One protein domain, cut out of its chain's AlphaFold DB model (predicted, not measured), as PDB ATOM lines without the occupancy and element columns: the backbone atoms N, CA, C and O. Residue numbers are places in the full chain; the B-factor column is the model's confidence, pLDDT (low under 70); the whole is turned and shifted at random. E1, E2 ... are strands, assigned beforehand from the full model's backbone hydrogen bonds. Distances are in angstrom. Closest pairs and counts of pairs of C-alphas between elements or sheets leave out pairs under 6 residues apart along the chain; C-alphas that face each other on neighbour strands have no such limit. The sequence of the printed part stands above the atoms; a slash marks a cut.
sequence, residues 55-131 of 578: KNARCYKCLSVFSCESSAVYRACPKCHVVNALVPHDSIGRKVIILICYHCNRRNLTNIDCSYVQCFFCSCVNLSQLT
ATOM      1  N   LYS A  55      24.469  60.346 353.812       86.31
ATOM      2  CA  LYS A  55      25.547  61.122 354.431       86.31
ATOM      3  C   LYS A  55      25.031  62.505 354.835       86.31
ATOM      4  O   LYS A  55      24.295  63.158 354.092       86.31
ATOM      5  N   ASN A  56      25.449  62.971 356.008       90.44
ATOM      6  CA  ASN A  56      25.221  64.349 356.433       90.44
ATOM      7  C   ASN A  56      26.285  65.256 355.810       90.44
ATOM      8  O   ASN A  56      27.477  65.033 356.005       90.44
ATOM      9  N   ALA A  57      25.851  66.295 355.101       89.75
ATOM     10  CA  ALA A  57      26.720  67.291 354.484       89.75
ATOM     11  C   ALA A  57      26.386  68.697 354.996       89.75
ATOM     12  O   ALA A  57      25.224  69.048 355.206       89.75
ATOM     13  N   ARG A  58      27.408  69.533 355.187       94.19
ATOM     14  CA  ARG A  58      27.270  70.941 355.574       94.19
ATOM     15  C   ARG A  58      27.339  71.838 354.336       94.19
ATOM     16  O   ARG A  58      28.255  71.714 353.529       94.19
ATOM     17  N   CYS A  59      26.387  72.760 354.172       94.06
ATOM     18  CA  CYS A  59      26.388  73.686 353.033       94.06
ATOM     19  C   CYS A  59      27.533  74.705 353.122       94.06
ATOM     20  O   CYS A  59      27.673  75.375 354.145       94.06
ATOM     21  N   TYR A  60      28.272  74.908 352.024       93.00
ATOM     22  CA  TYR A  60      29.420  75.826 351.992       93.00
ATOM     23  C   TYR A  60      29.052  77.292 352.265       93.00
ATOM     24  O   TYR A  60      29.873  78.043 352.782       93.00
ATOM     25  N   LYS A  61      27.830  77.721 351.906       92.75
ATOM     26  CA  LYS A  61      27.403  79.130 352.001       92.75
ATOM     27  C   LYS A  61      26.768  79.492 353.344       92.75
ATOM     28  O   LYS A  61      26.962  80.603 353.819       92.75
ATOM     29  N   CYS A  62      25.955  78.604 353.919       94.31
ATOM     30  CA  CYS A  62      25.142  78.912 355.107       94.31
ATOM     31  C   CYS A  62      25.382  77.972 356.298       94.31
ATOM     32  O   CYS A  62      24.677  78.083 357.299       94.31
ATOM     33  N   LEU A  63      26.331  77.036 356.178       93.56
ATOM     34  CA  LEU A  63      26.775  76.096 357.214       93.56
ATOM     35  C   LEU A  63      25.678  75.221 357.857       93.56
ATOM     36  O   LEU A  63      25.955  74.485 358.805       93.56
ATOM     37  N   SER A  64      24.455  75.211 357.316       94.25
ATOM     38  CA  SER A  64      23.420  74.261 357.724       94.25
ATOM     39  C   SER A  64      23.787  72.850 357.280       94.25
ATOM     40  O   SER A  64      24.144  72.641 356.115       94.25
ATOM     41  N   VAL A  65      23.646  71.894 358.192       93.75
ATOM     42  CA  VAL A  65      23.737  70.462 357.898       93.75
ATOM     43  C   VAL A  65      22.447  70.006 357.211       93.75
ATOM     44  O   VAL A  65      21.360  70.460 357.569       93.75
ATOM     45  N   PHE A  66      22.568  69.133 356.218       92.12
ATOM     46  CA  PHE A  66      21.457  68.460 355.555       92.12
ATOM     47  C   PHE A  66      21.837  67.011 355.233       92.12
ATOM     48  O   PHE A  66      23.000  66.714 354.963       92.12
ATOM     49  N   SER A  67      20.850  66.117 355.236       89.31
ATOM     50  CA  SER A  67      21.032  64.743 354.765       89.31
ATOM     51  C   SER A  67      20.956  64.683 353.236       89.31
ATOM     52  O   SER A  67      20.167  65.396 352.602       89.31
ATOM     53  N   CYS A  68      21.792  63.844 352.635       87.69
ATOM     54  CA  CYS A  68      21.798  63.553 351.207       87.69
ATOM     55  C   CYS A  68      22.235  62.106 350.964       87.69
ATOM     56  O   CYS A  68      22.895  61.501 351.802       87.69
ATOM     57  N   GLU A  69      21.860  61.544 349.821       86.75
ATOM     58  CA  GLU A  69      22.304  60.211 349.414       86.75
ATOM     59  C   GLU A  69      23.836  60.167 349.267       86.75
ATOM     60  O   GLU A  69      24.448  61.106 348.749       86.75
ATOM     61  N   SER A  70      24.474  59.082 349.708       81.31
ATOM     62  CA  SER A  70      25.935  58.947 349.675       81.31
ATOM     63  C   SER A  70      26.515  58.973 348.262       81.31
ATOM     64  O   SER A  70      27.604  59.519 348.071       81.31
ATOM     65  N   SER A  71      25.775  58.452 347.279       81.44
ATOM     66  CA  SER A  71      26.122  58.473 345.850       81.44
ATOM     67  C   SER A  71      26.091  59.883 345.244       81.44
ATOM     68  O   SER A  71      26.738  60.140 344.227       81.44
ATOM     69  N   ALA A  72      25.347  60.817 345.853       82.69
ATOM     70  CA  ALA A  72      25.100  62.120 345.263       82.69
ATOM     71  C   ALA A  72      26.398  62.932 345.177       82.69
ATOM     72  O   ALA A  72      27.043  63.207 346.196       82.69
ATOM     73  N   VAL A  73      26.725  63.353 343.950       85.44
ATOM     74  CA  VAL A  73      27.850  64.246 343.616       85.44
ATOM     75  C   VAL A  73      27.453  65.720 343.768       85.44
ATOM     76  O   VAL A  73      28.291  66.557 344.097       85.44
ATOM     77  N   TYR A  74      26.167  66.050 343.591       89.56
ATOM     78  CA  TYR A  74      25.636  67.411 343.716       89.56
ATOM     79  C   TYR A  74      24.329  67.440 344.511       89.56
ATOM     80  O   TYR A  74      23.450  66.602 344.306       89.56
ATOM     81  N   ARG A  75      24.158  68.439 345.387       90.31
ATOM     82  CA  ARG A  75      22.888  68.668 346.102       90.31
ATOM     83  C   ARG A  75      22.648  70.147 346.399       90.31
ATOM     84  O   ARG A  75      23.523  70.844 346.920       90.31
ATOM     85  N   ALA A  76      21.440  70.624 346.102       91.94
ATOM     86  CA  ALA A  76      20.965  71.926 346.560       91.94
ATOM     87  C   ALA A  76      20.724  71.899 348.077       91.94
ATOM     88  O   ALA A  76      20.082  70.984 348.595       91.94
ATOM     89  N   CYS A  77      21.232  72.899 348.795       92.44
ATOM     90  CA  CYS A  77      20.974  73.041 350.225       92.44
ATOM     91  C   CYS A  77      19.488  73.372 350.467       92.44
ATOM     92  O   CYS A  77      19.003  74.347 349.891       92.44
ATOM     93  N   PRO A  78      18.769  72.663 351.358       91.62
ATOM     94  CA  PRO A  78      17.352  72.933 351.607       91.62
ATOM     95  C   PRO A  78      17.088  74.305 352.253       91.62
ATOM     96  O   PRO A  78      15.998  74.838 352.096       91.62
ATOM     97  N   LYS A  79      18.074  74.902 352.947       92.44
ATOM     98  CA  LYS A  79      17.927  76.196 353.643       92.44
ATOM     99  C   LYS A  79      18.207  77.423 352.764       92.44
ATOM    100  O   LYS A  79      17.737  78.510 353.078       92.44
ATOM    101  N   CYS A  80      19.029  77.296 351.718       93.12
ATOM    102  CA  CYS A  80      19.463  78.446 350.904       93.12
ATOM    103  C   CYS A  80      19.493  78.190 349.389       93.12
ATOM    104  O   CYS A  80      19.966  79.044 348.641       93.12
ATOM    105  N   HIS A  81      19.041  77.013 348.947       91.81
ATOM    106  CA  HIS A  81      18.924  76.544 347.557       91.81
ATOM    107  C   HIS A  81      20.215  76.530 346.712       91.81
ATOM    108  O   HIS A  81      20.202  76.073 345.573       91.81
ATOM    109  N   VAL A  82      21.356  76.936 347.274       90.50
ATOM    110  CA  VAL A  82      22.665  76.863 346.613       90.50
ATOM    111  C   VAL A  82      23.098  75.411 346.425       90.50
ATOM    112  O   VAL A  82      23.053  74.613 347.366       90.50
ATOM    113  N   VAL A  83      23.547  75.083 345.209       91.06
ATOM    114  CA  VAL A  83      24.107  73.775 344.851       91.06
ATOM    115  C   VAL A  83      25.502  73.615 345.452       91.06
ATOM    116  O   VAL A  83      26.347  74.499 345.328       91.06
ATOM    117  N   ASN A  84      25.738  72.473 346.090       91.06
ATOM    118  CA  ASN A  84      27.019  72.074 346.663       91.06
ATOM    119  C   ASN A  84      27.527  70.852 345.889       91.06
ATOM    120  O   ASN A  84      26.737  69.943 345.621       91.06
ATOM    121  N   ALA A  85      28.821  70.810 345.575       90.25
ATOM    122  CA  ALA A  85      29.503  69.568 345.221       90.25
ATOM    123  C   ALA A  85      29.746  68.750 346.497       90.25
ATOM    124  O   ALA A  85      30.088  69.319 347.534       90.25
ATOM    125  N   LEU A  86      29.565  67.437 346.432       88.50
ATOM    126  CA  LEU A  86      29.641  66.516 347.564       88.50
ATOM    127  C   LEU A  86      30.795  65.530 347.349       88.50
ATOM    128  O   LEU A  86      30.615  64.460 346.770       88.50
ATOM    129  N   VAL A  87      31.986  65.901 347.813       82.06
ATOM    130  CA  VAL A  87      33.183  65.048 347.744       82.06
ATOM    131  C   VAL A  87      33.037  63.886 348.747       82.06
ATOM    132  O   VAL A  87      32.594  64.139 349.866       82.06
ATOM    133  N   PRO A  88      33.404  62.631 348.411       73.81
ATOM    134  CA  PRO A  88      33.187  61.467 349.286       73.81
ATOM    135  C   PRO A  88      33.806  61.540 350.692       73.81
ATOM    136  O   PRO A  88      33.344  60.834 351.584       73.81
ATOM    137  N   HIS A  89      34.819  62.387 350.897       77.12
ATOM    138  CA  HIS A  89      35.544  62.526 352.165       77.12
ATOM    139  C   HIS A  89      35.343  63.887 352.858       77.12
ATOM    140  O   HIS A  89      35.798  64.061 353.987       77.12
ATOM    141  N   ASP A  90      34.642  64.843 352.231       80.25
ATOM    142  CA  ASP A  90      34.415  66.166 352.820       80.25
ATOM    143  C   ASP A  90      33.055  66.222 353.536       80.25
ATOM    144  O   ASP A  90      31.999  66.038 352.929       80.25
ATOM    145  N   SER A  91      33.055  66.583 354.822       82.94
ATOM    146  CA  SER A  91      31.822  66.858 355.582       82.94
ATOM    147  C   SER A  91      31.164  68.199 355.214       82.94
ATOM    148  O   SER A  91      30.014  68.458 355.581       82.94
ATOM    149  N   ILE A  92      31.876  69.057 354.478       89.56
ATOM    150  CA  ILE A  92      31.404  70.343 353.963       89.56
ATOM    151  C   ILE A  92      31.394  70.255 352.438       89.56
ATOM    152  O   ILE A  92      32.413  69.951 351.824       89.56
ATOM    153  N   GLY A  93      30.251  70.533 351.815       89.38
ATOM    154  CA  GLY A  93      30.176  70.581 350.358       89.38
ATOM    155  C   GLY A  93      31.029  71.718 349.781       89.38
ATOM    156  O   GLY A  93      31.350  72.676 350.483       89.38
ATOM    157  N   ARG A  94      31.381  71.649 348.495       88.50
ATOM    158  CA  ARG A  94      32.192  72.679 347.817       88.50
ATOM    159  C   ARG A  94      31.394  73.522 346.825       88.50
ATOM    160  O   ARG A  94      30.281  73.168 346.427       88.50
ATOM    161  N   LYS A  95      31.977  74.658 346.431       88.50
ATOM    162  CA  LYS A  95      31.400  75.591 345.457       88.50
ATOM    163  C   LYS A  95      31.405  74.975 344.057       88.50
ATOM    164  O   LYS A  95      32.443  74.534 343.569       88.50
ATOM    165  N   VAL A  96      30.243  75.002 343.411       87.75
ATOM    166  CA  VAL A  96      30.047  74.512 342.040       87.75
ATOM    167  C   VAL A  96      30.259  75.647 341.034       87.75
ATOM    168  O   VAL A  96      29.898  76.797 341.300       87.75
ATOM    169  N   ILE A  97      30.819  75.316 339.873       84.06
ATOM    170  CA  ILE A  97      30.900  76.165 338.678       84.06
ATOM    171  C   ILE A  97      30.294  75.429 337.474       84.06
ATOM    172  O   ILE A  97      30.148  74.205 337.492       84.06
ATOM    173  N   ILE A  98      29.940  76.174 336.425       85.25
ATOM    174  CA  ILE A  98      29.525  75.611 335.135       85.25
ATOM    175  C   ILE A  98      30.740  75.611 334.207       85.25
ATOM    176  O   ILE A  98      31.353  76.657 334.006       85.25
ATOM    177  N   LEU A  99      31.053  74.456 333.620       82.56
ATOM    178  CA  LEU A  99      32.067  74.292 332.579       82.56
ATOM    179  C   LEU A  99      31.379  73.874 331.273       82.56
ATOM    180  O   LEU A  99      30.504  73.008 331.279       82.56
ATOM    181  N   ILE A 100      31.748  74.485 330.149       84.44
ATOM    182  CA  ILE A 100      31.279  74.068 328.821       84.44
ATOM    183  C   ILE A 100      32.275  73.037 328.288       84.44
ATOM    184  O   ILE A 100      33.476  73.294 328.292       84.44
ATOM    185  N   CYS A 101      31.797  71.863 327.876       84.69
ATOM    186  CA  CYS A 101      32.670  70.840 327.304       84.69
ATOM    187  C   CYS A 101      33.073  71.221 325.877       84.69
ATOM    188  O   CYS A 101      32.194  71.458 325.051       84.69
ATOM    189  N   TYR A 102      34.375  71.225 325.574       83.81
ATOM    190  CA  TYR A 102      34.875  71.693 324.276       83.81
ATOM    191  C   TYR A 102      34.497  70.768 323.104       83.81
ATOM    192  O   TYR A 102      34.262  71.255 322.005       83.81
ATOM    193  N   HIS A 103      34.350  69.458 323.338       85.38
ATOM    194  CA  HIS A 103      33.941  68.502 322.300       85.38
ATOM    195  C   HIS A 103      32.465  68.624 321.883       85.38
ATOM    196  O   HIS A 103      32.145  68.503 320.707       85.38
ATOM    197  N   CYS A 104      31.544  68.813 322.837       88.56
ATOM    198  CA  CYS A 104      30.096  68.711 322.579       88.56
ATOM    199  C   CYS A 104      29.295  69.984 322.900       88.56
ATOM    200  O   CYS A 104      28.066  69.978 322.811       88.56
ATOM    201  N   ASN A 105      29.965  71.056 323.338       81.88
ATOM    202  CA  ASN A 105      29.386  72.333 323.775       81.88
ATOM    203  C   ASN A 105      28.270  72.229 324.841       81.88
ATOM    204  O   ASN A 105      27.532  73.185 325.098       81.88
ATOM    205  N   ARG A 106      28.148  71.081 325.527       82.56
ATOM    206  CA  ARG A 106      27.206  70.896 326.638       82.56
ATOM    207  C   ARG A 106      27.757  71.495 327.930       82.56
ATOM    208  O   ARG A 106      28.946  71.394 328.237       82.56
ATOM    209  N   ARG A 107      26.858  72.094 328.715       83.50
ATOM    210  CA  ARG A 107      27.140  72.585 330.068       83.50
ATOM    211  C   ARG A 107      27.240  71.402 331.028       83.50
ATOM    212  O   ARG A 107      26.318  70.595 331.104       83.50
ATOM    213  N   ASN A 108      28.326  71.353 331.783       80.75
ATOM    214  CA  ASN A 108      28.575  70.422 332.874       80.75
ATOM    215  C   ASN A 108      28.685  71.212 334.184       80.75
ATOM    216  O   ASN A 108      29.106  72.371 334.186       80.75
ATOM    217  N   LEU A 109      28.318  70.587 335.300       83.69
ATOM    218  CA  LEU A 109      28.612  71.103 336.637       83.69
ATOM    219  C   LEU A 109      29.915  70.475 337.130       83.69
ATOM    220  O   LEU A 109      30.150  69.290 336.895       83.69
ATOM    221  N   THR A 110      30.749  71.263 337.805       83.56
ATOM    222  CA  THR A 110      31.990  70.784 338.426       83.56
ATOM    223  C   THR A 110      32.306  71.538 339.717       83.56
ATOM    224  O   THR A 110      31.815  72.644 339.947       83.56
ATOM    225  N   ASN A 111      33.122  70.934 340.575       83.12
ATOM    226  CA  ASN A 111      33.706  71.573 341.748       83.12
ATOM    227  C   ASN A 111      34.807  72.563 341.314       83.12
ATOM    228  O   ASN A 111      35.616  72.252 340.443       83.12
ATOM    229  N   ILE A 112      34.867  73.738 341.948       78.69
ATOM    230  CA  ILE A 112      35.854  74.787 341.635       78.69
ATOM    231  C   ILE A 112      37.320  74.360 341.846       78.69
ATOM    232  O   ILE A 112      38.212  74.975 341.273       78.69
ATOM    233  N   ASP A 113      37.568  73.325 342.656       74.44
ATOM    234  CA  ASP A 113      38.913  72.799 342.943       74.44
ATOM    235  C   ASP A 113      39.342  71.622 342.039       74.44
ATOM    236  O   ASP A 113      40.418  71.064 342.243       74.44
ATOM    237  N   CYS A 114      38.519  71.193 341.075       75.06
ATOM    238  CA  CYS A 114      38.902  70.126 340.145       75.06
ATOM    239  C   CYS A 114      39.821  70.661 339.034       75.06
ATOM    240  O   CYS A 114      39.538  71.705 338.451       75.06
ATOM    241  N   SER A 115      40.871  69.908 338.681       75.62
ATOM    242  CA  SER A 115      41.741  70.192 337.520       75.62
ATOM    243  C   SER A 115      41.234  69.563 336.214       75.62
ATOM    244  O   SER A 115      41.493  70.081 335.132       75.62
ATOM    245  N   TYR A 116      40.494  68.457 336.318       78.81
ATOM    246  CA  TYR A 116      39.955  67.694 335.194       78.81
ATOM    247  C   TYR A 116      38.474  67.386 335.427       78.81
ATOM    248  O   TYR A 116      38.059  67.115 336.557       78.81
ATOM    249  N   VAL A 117      37.676  67.428 334.358       79.56
ATOM    250  CA  VAL A 117      36.218  67.248 334.393       79.56
ATOM    251  C   VAL A 117      35.780  66.373 333.228       79.56
ATOM    252  O   VAL A 117      35.762  66.816 332.077       79.56
ATOM    253  N   GLN A 118      35.391  65.137 333.519       81.88
ATOM    254  CA  GLN A 118      34.763  64.282 332.520       81.88
ATOM    255  C   GLN A 118      33.374  64.832 332.162       81.88
ATOM    256  O   GLN A 118      32.573  65.139 333.046       81.88
ATOM    257  N   CYS A 119      33.092  64.998 330.871       82.69
ATOM    258  CA  CYS A 119      31.784  65.445 330.405       82.69
ATOM    259  C   CYS A 119      30.752  64.325 330.567       82.69
ATOM    260  O   CYS A 119      30.932  63.244 330.014       82.69
ATOM    261  N   PHE A 120      29.629  64.606 331.230       80.00
ATOM    262  CA  PHE A 120      28.563  63.619 331.436       80.00
ATOM    263  C   PHE A 120      27.897  63.154 330.125       80.00
ATOM    264  O   PHE A 120      27.340  62.065 330.068       80.00
ATOM    265  N   PHE A 121      27.946  63.970 329.065       81.81
ATOM    266  CA  PHE A 121      27.255  63.693 327.798       81.81
ATOM    267  C   PHE A 121      28.092  62.958 326.748       81.81
ATOM    268  O   PHE A 121      27.516  62.318 325.874       81.81
ATOM    269  N   CYS A 122      29.420  63.093 326.777       86.88
ATOM    270  CA  CYS A 122      30.307  62.527 325.751       86.88
ATOM    271  C   CYS A 122      31.547  61.829 326.325       86.88
ATOM    272  O   CYS A 122      32.440  61.465 325.571       86.88
ATOM    273  N   SER A 123      31.641  61.686 327.651       84.44
ATOM    274  CA  SER A 123      32.737  61.032 328.385       84.44
ATOM    275  C   SER A 123      34.152  61.605 328.183       84.44
ATOM    276  O   SER A 123      35.077  61.166 328.864       84.44
ATOM    277  N   CYS A 124      34.340  62.611 327.325       82.25
ATOM    278  CA  CYS A 124      35.620  63.289 327.117       82.25
ATOM    279  C   CYS A 124      36.051  64.089 328.356       82.25
ATOM    280  O   CYS A 124      35.229  64.758 328.994       82.25
ATOM    281  N   VAL A 125      37.348  64.074 328.666       83.25
ATOM    282  CA  VAL A 125      37.936  64.840 329.774       83.25
ATOM    283  C   VAL A 125      38.197  66.282 329.343       83.25
ATOM    284  O   VAL A 125      38.786  66.534 328.301       83.25
ATOM    285  N   ASN A 126      37.775  67.240 330.164       75.94
ATOM    286  CA  ASN A 126      37.999  68.669 329.958       75.94
ATOM    287  C   ASN A 126      38.965  69.174 331.027       75.94
ATOM    288  O   ASN A 126      38.760  68.903 332.211       75.94
ATOM    289  N   LEU A 127      39.982  69.938 330.633       69.75
ATOM    290  CA  LEU A 127      40.847  70.639 331.578       69.75
ATOM    291  C   LEU A 127      40.085  71.840 332.155       69.75
ATOM    292  O   LEU A 127      39.794  72.801 331.440       69.75
ATOM    293  N   SER A 128      39.765  71.818 333.448       64.06
ATOM    294  CA  SER A 128      39.232  72.995 334.134       64.06
ATOM    295  C   SER A 128      40.383  73.946 334.453       64.06
ATOM    296  O   SER A 128      41.042  73.830 335.485       64.06
ATOM    297  N   GLN A 129      40.612  74.907 333.552       55.53
ATOM    298  CA  GLN A 129      41.627  75.968 333.651       55.53
ATOM    299  C   GLN A 129      41.299  77.006 334.749       55.53
ATOM    300  O   GLN A 129      41.203  78.205 334.502       55.53
ATOM    301  N   LEU A 130      41.102  76.538 335.981       49.62
ATOM    302  CA  LEU A 130      40.841  77.355 337.168       49.62
ATOM    303  C   LEU A 130      41.909  77.105 338.243       49.62
ATOM    304  O   LEU A 130      41.649  77.074 339.447       49.62
ATOM    305  N   THR A 131      43.154  76.958 337.782       39.56
ATOM    306  CA  THR A 131      44.350  76.993 338.621       39.56
ATOM    307  C   THR A 131      44.396  78.318 339.382       39.56
ATOM    308  O   THR A 131      44.547  79.403 338.819       39.56
TER     309      THR A 131
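This is residues 55 to 131 of the 578 residues of an uncharacterized protein of Plasmodium cynomolgi (strain B) (UniProt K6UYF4). Four small strand hairpins follow one another in an elongated model of two lobes: hairpins E1-E2 and E3-E4 make one lobe, E5-E6 and E7-E8 the other. The long strand E5 leads from the first lobe into the second. The printed part has 77 residues with eight named strands, E1 to E8 in chain order, and no named helix; the class is all strand, though under half of the residues, 33 of 77, are in named elements. One sheet runs E3, E4, E5, E6, with antiparallel pairs E3-E4 and E5-E6; E1-E2 and E7-E8 are antiparallel sheets of two. The whole is compact by its radius of gyration of the C-alphas, 13.1 A, and spans 37 by 23 by 22 A.

E1, residues 55 to 58, and E2, residues 65 to 69, form an antiparallel hairpin at 143 degrees, with N 57 and O 66 within hydrogen-bond range at 2.9 A. E3, residues 74 to 76, comes nearest to E2 at the C-alphas of Cys 68 and Arg 75, 7.3 A apart. E3 forms an antiparallel hairpin with E4, residues 83 to 85, where N 84 and O 75 are 2.9 A apart. E4 and E5, residues 94 to 100, meet only at a point: C-alphas 85 and 94 face each other at 4.9 A. E5 forms an antiparallel hairpin with E6, residues 107 to 111, at 151 degrees, with N 99 and O 108 at 2.9 A and N 108 and O 99 at 2.8 A. The closest C-alphas of E4 and E6 are those of Ala 85 and Asn 111, 5.8 A apart. E7, residues 116 to 118, comes nearest to E6 at the C-alphas of Thr 110 and Val 117, 6.8 A apart. E7 and E5 are only just apart, at 8.4 A. E7 and E8, residues 125 to 127, form an antiparallel hairpin, with N 117 and O 126 at 2.8 A. E1 and E8 are apart.

E1 begins at C-alpha 55, (25.547, 61.122, 354.431), and is 10.0 A long. E2 measures 13.4 A, E3 7.1 A and E4 6.9 A. E5, the longest strand, runs 19.1 A from C-alpha 94, (32.192, 72.679, 347.817), to C-alpha 100. E6 measures 13.4 A and E7 6.8 A. E8, 6.7 A long, ends at C-alpha 127, (40.847, 70.639, 331.578).

The two C-alphas farthest apart are those of Ser 64 and His 103, 37.4 A. The printed part has no cut. The links E2 to E3 and E6 to E7 are tight, the others short, and there is no long link. The mean pLDDT of the printed part is 84.0; residues 127 to 131 are under 70.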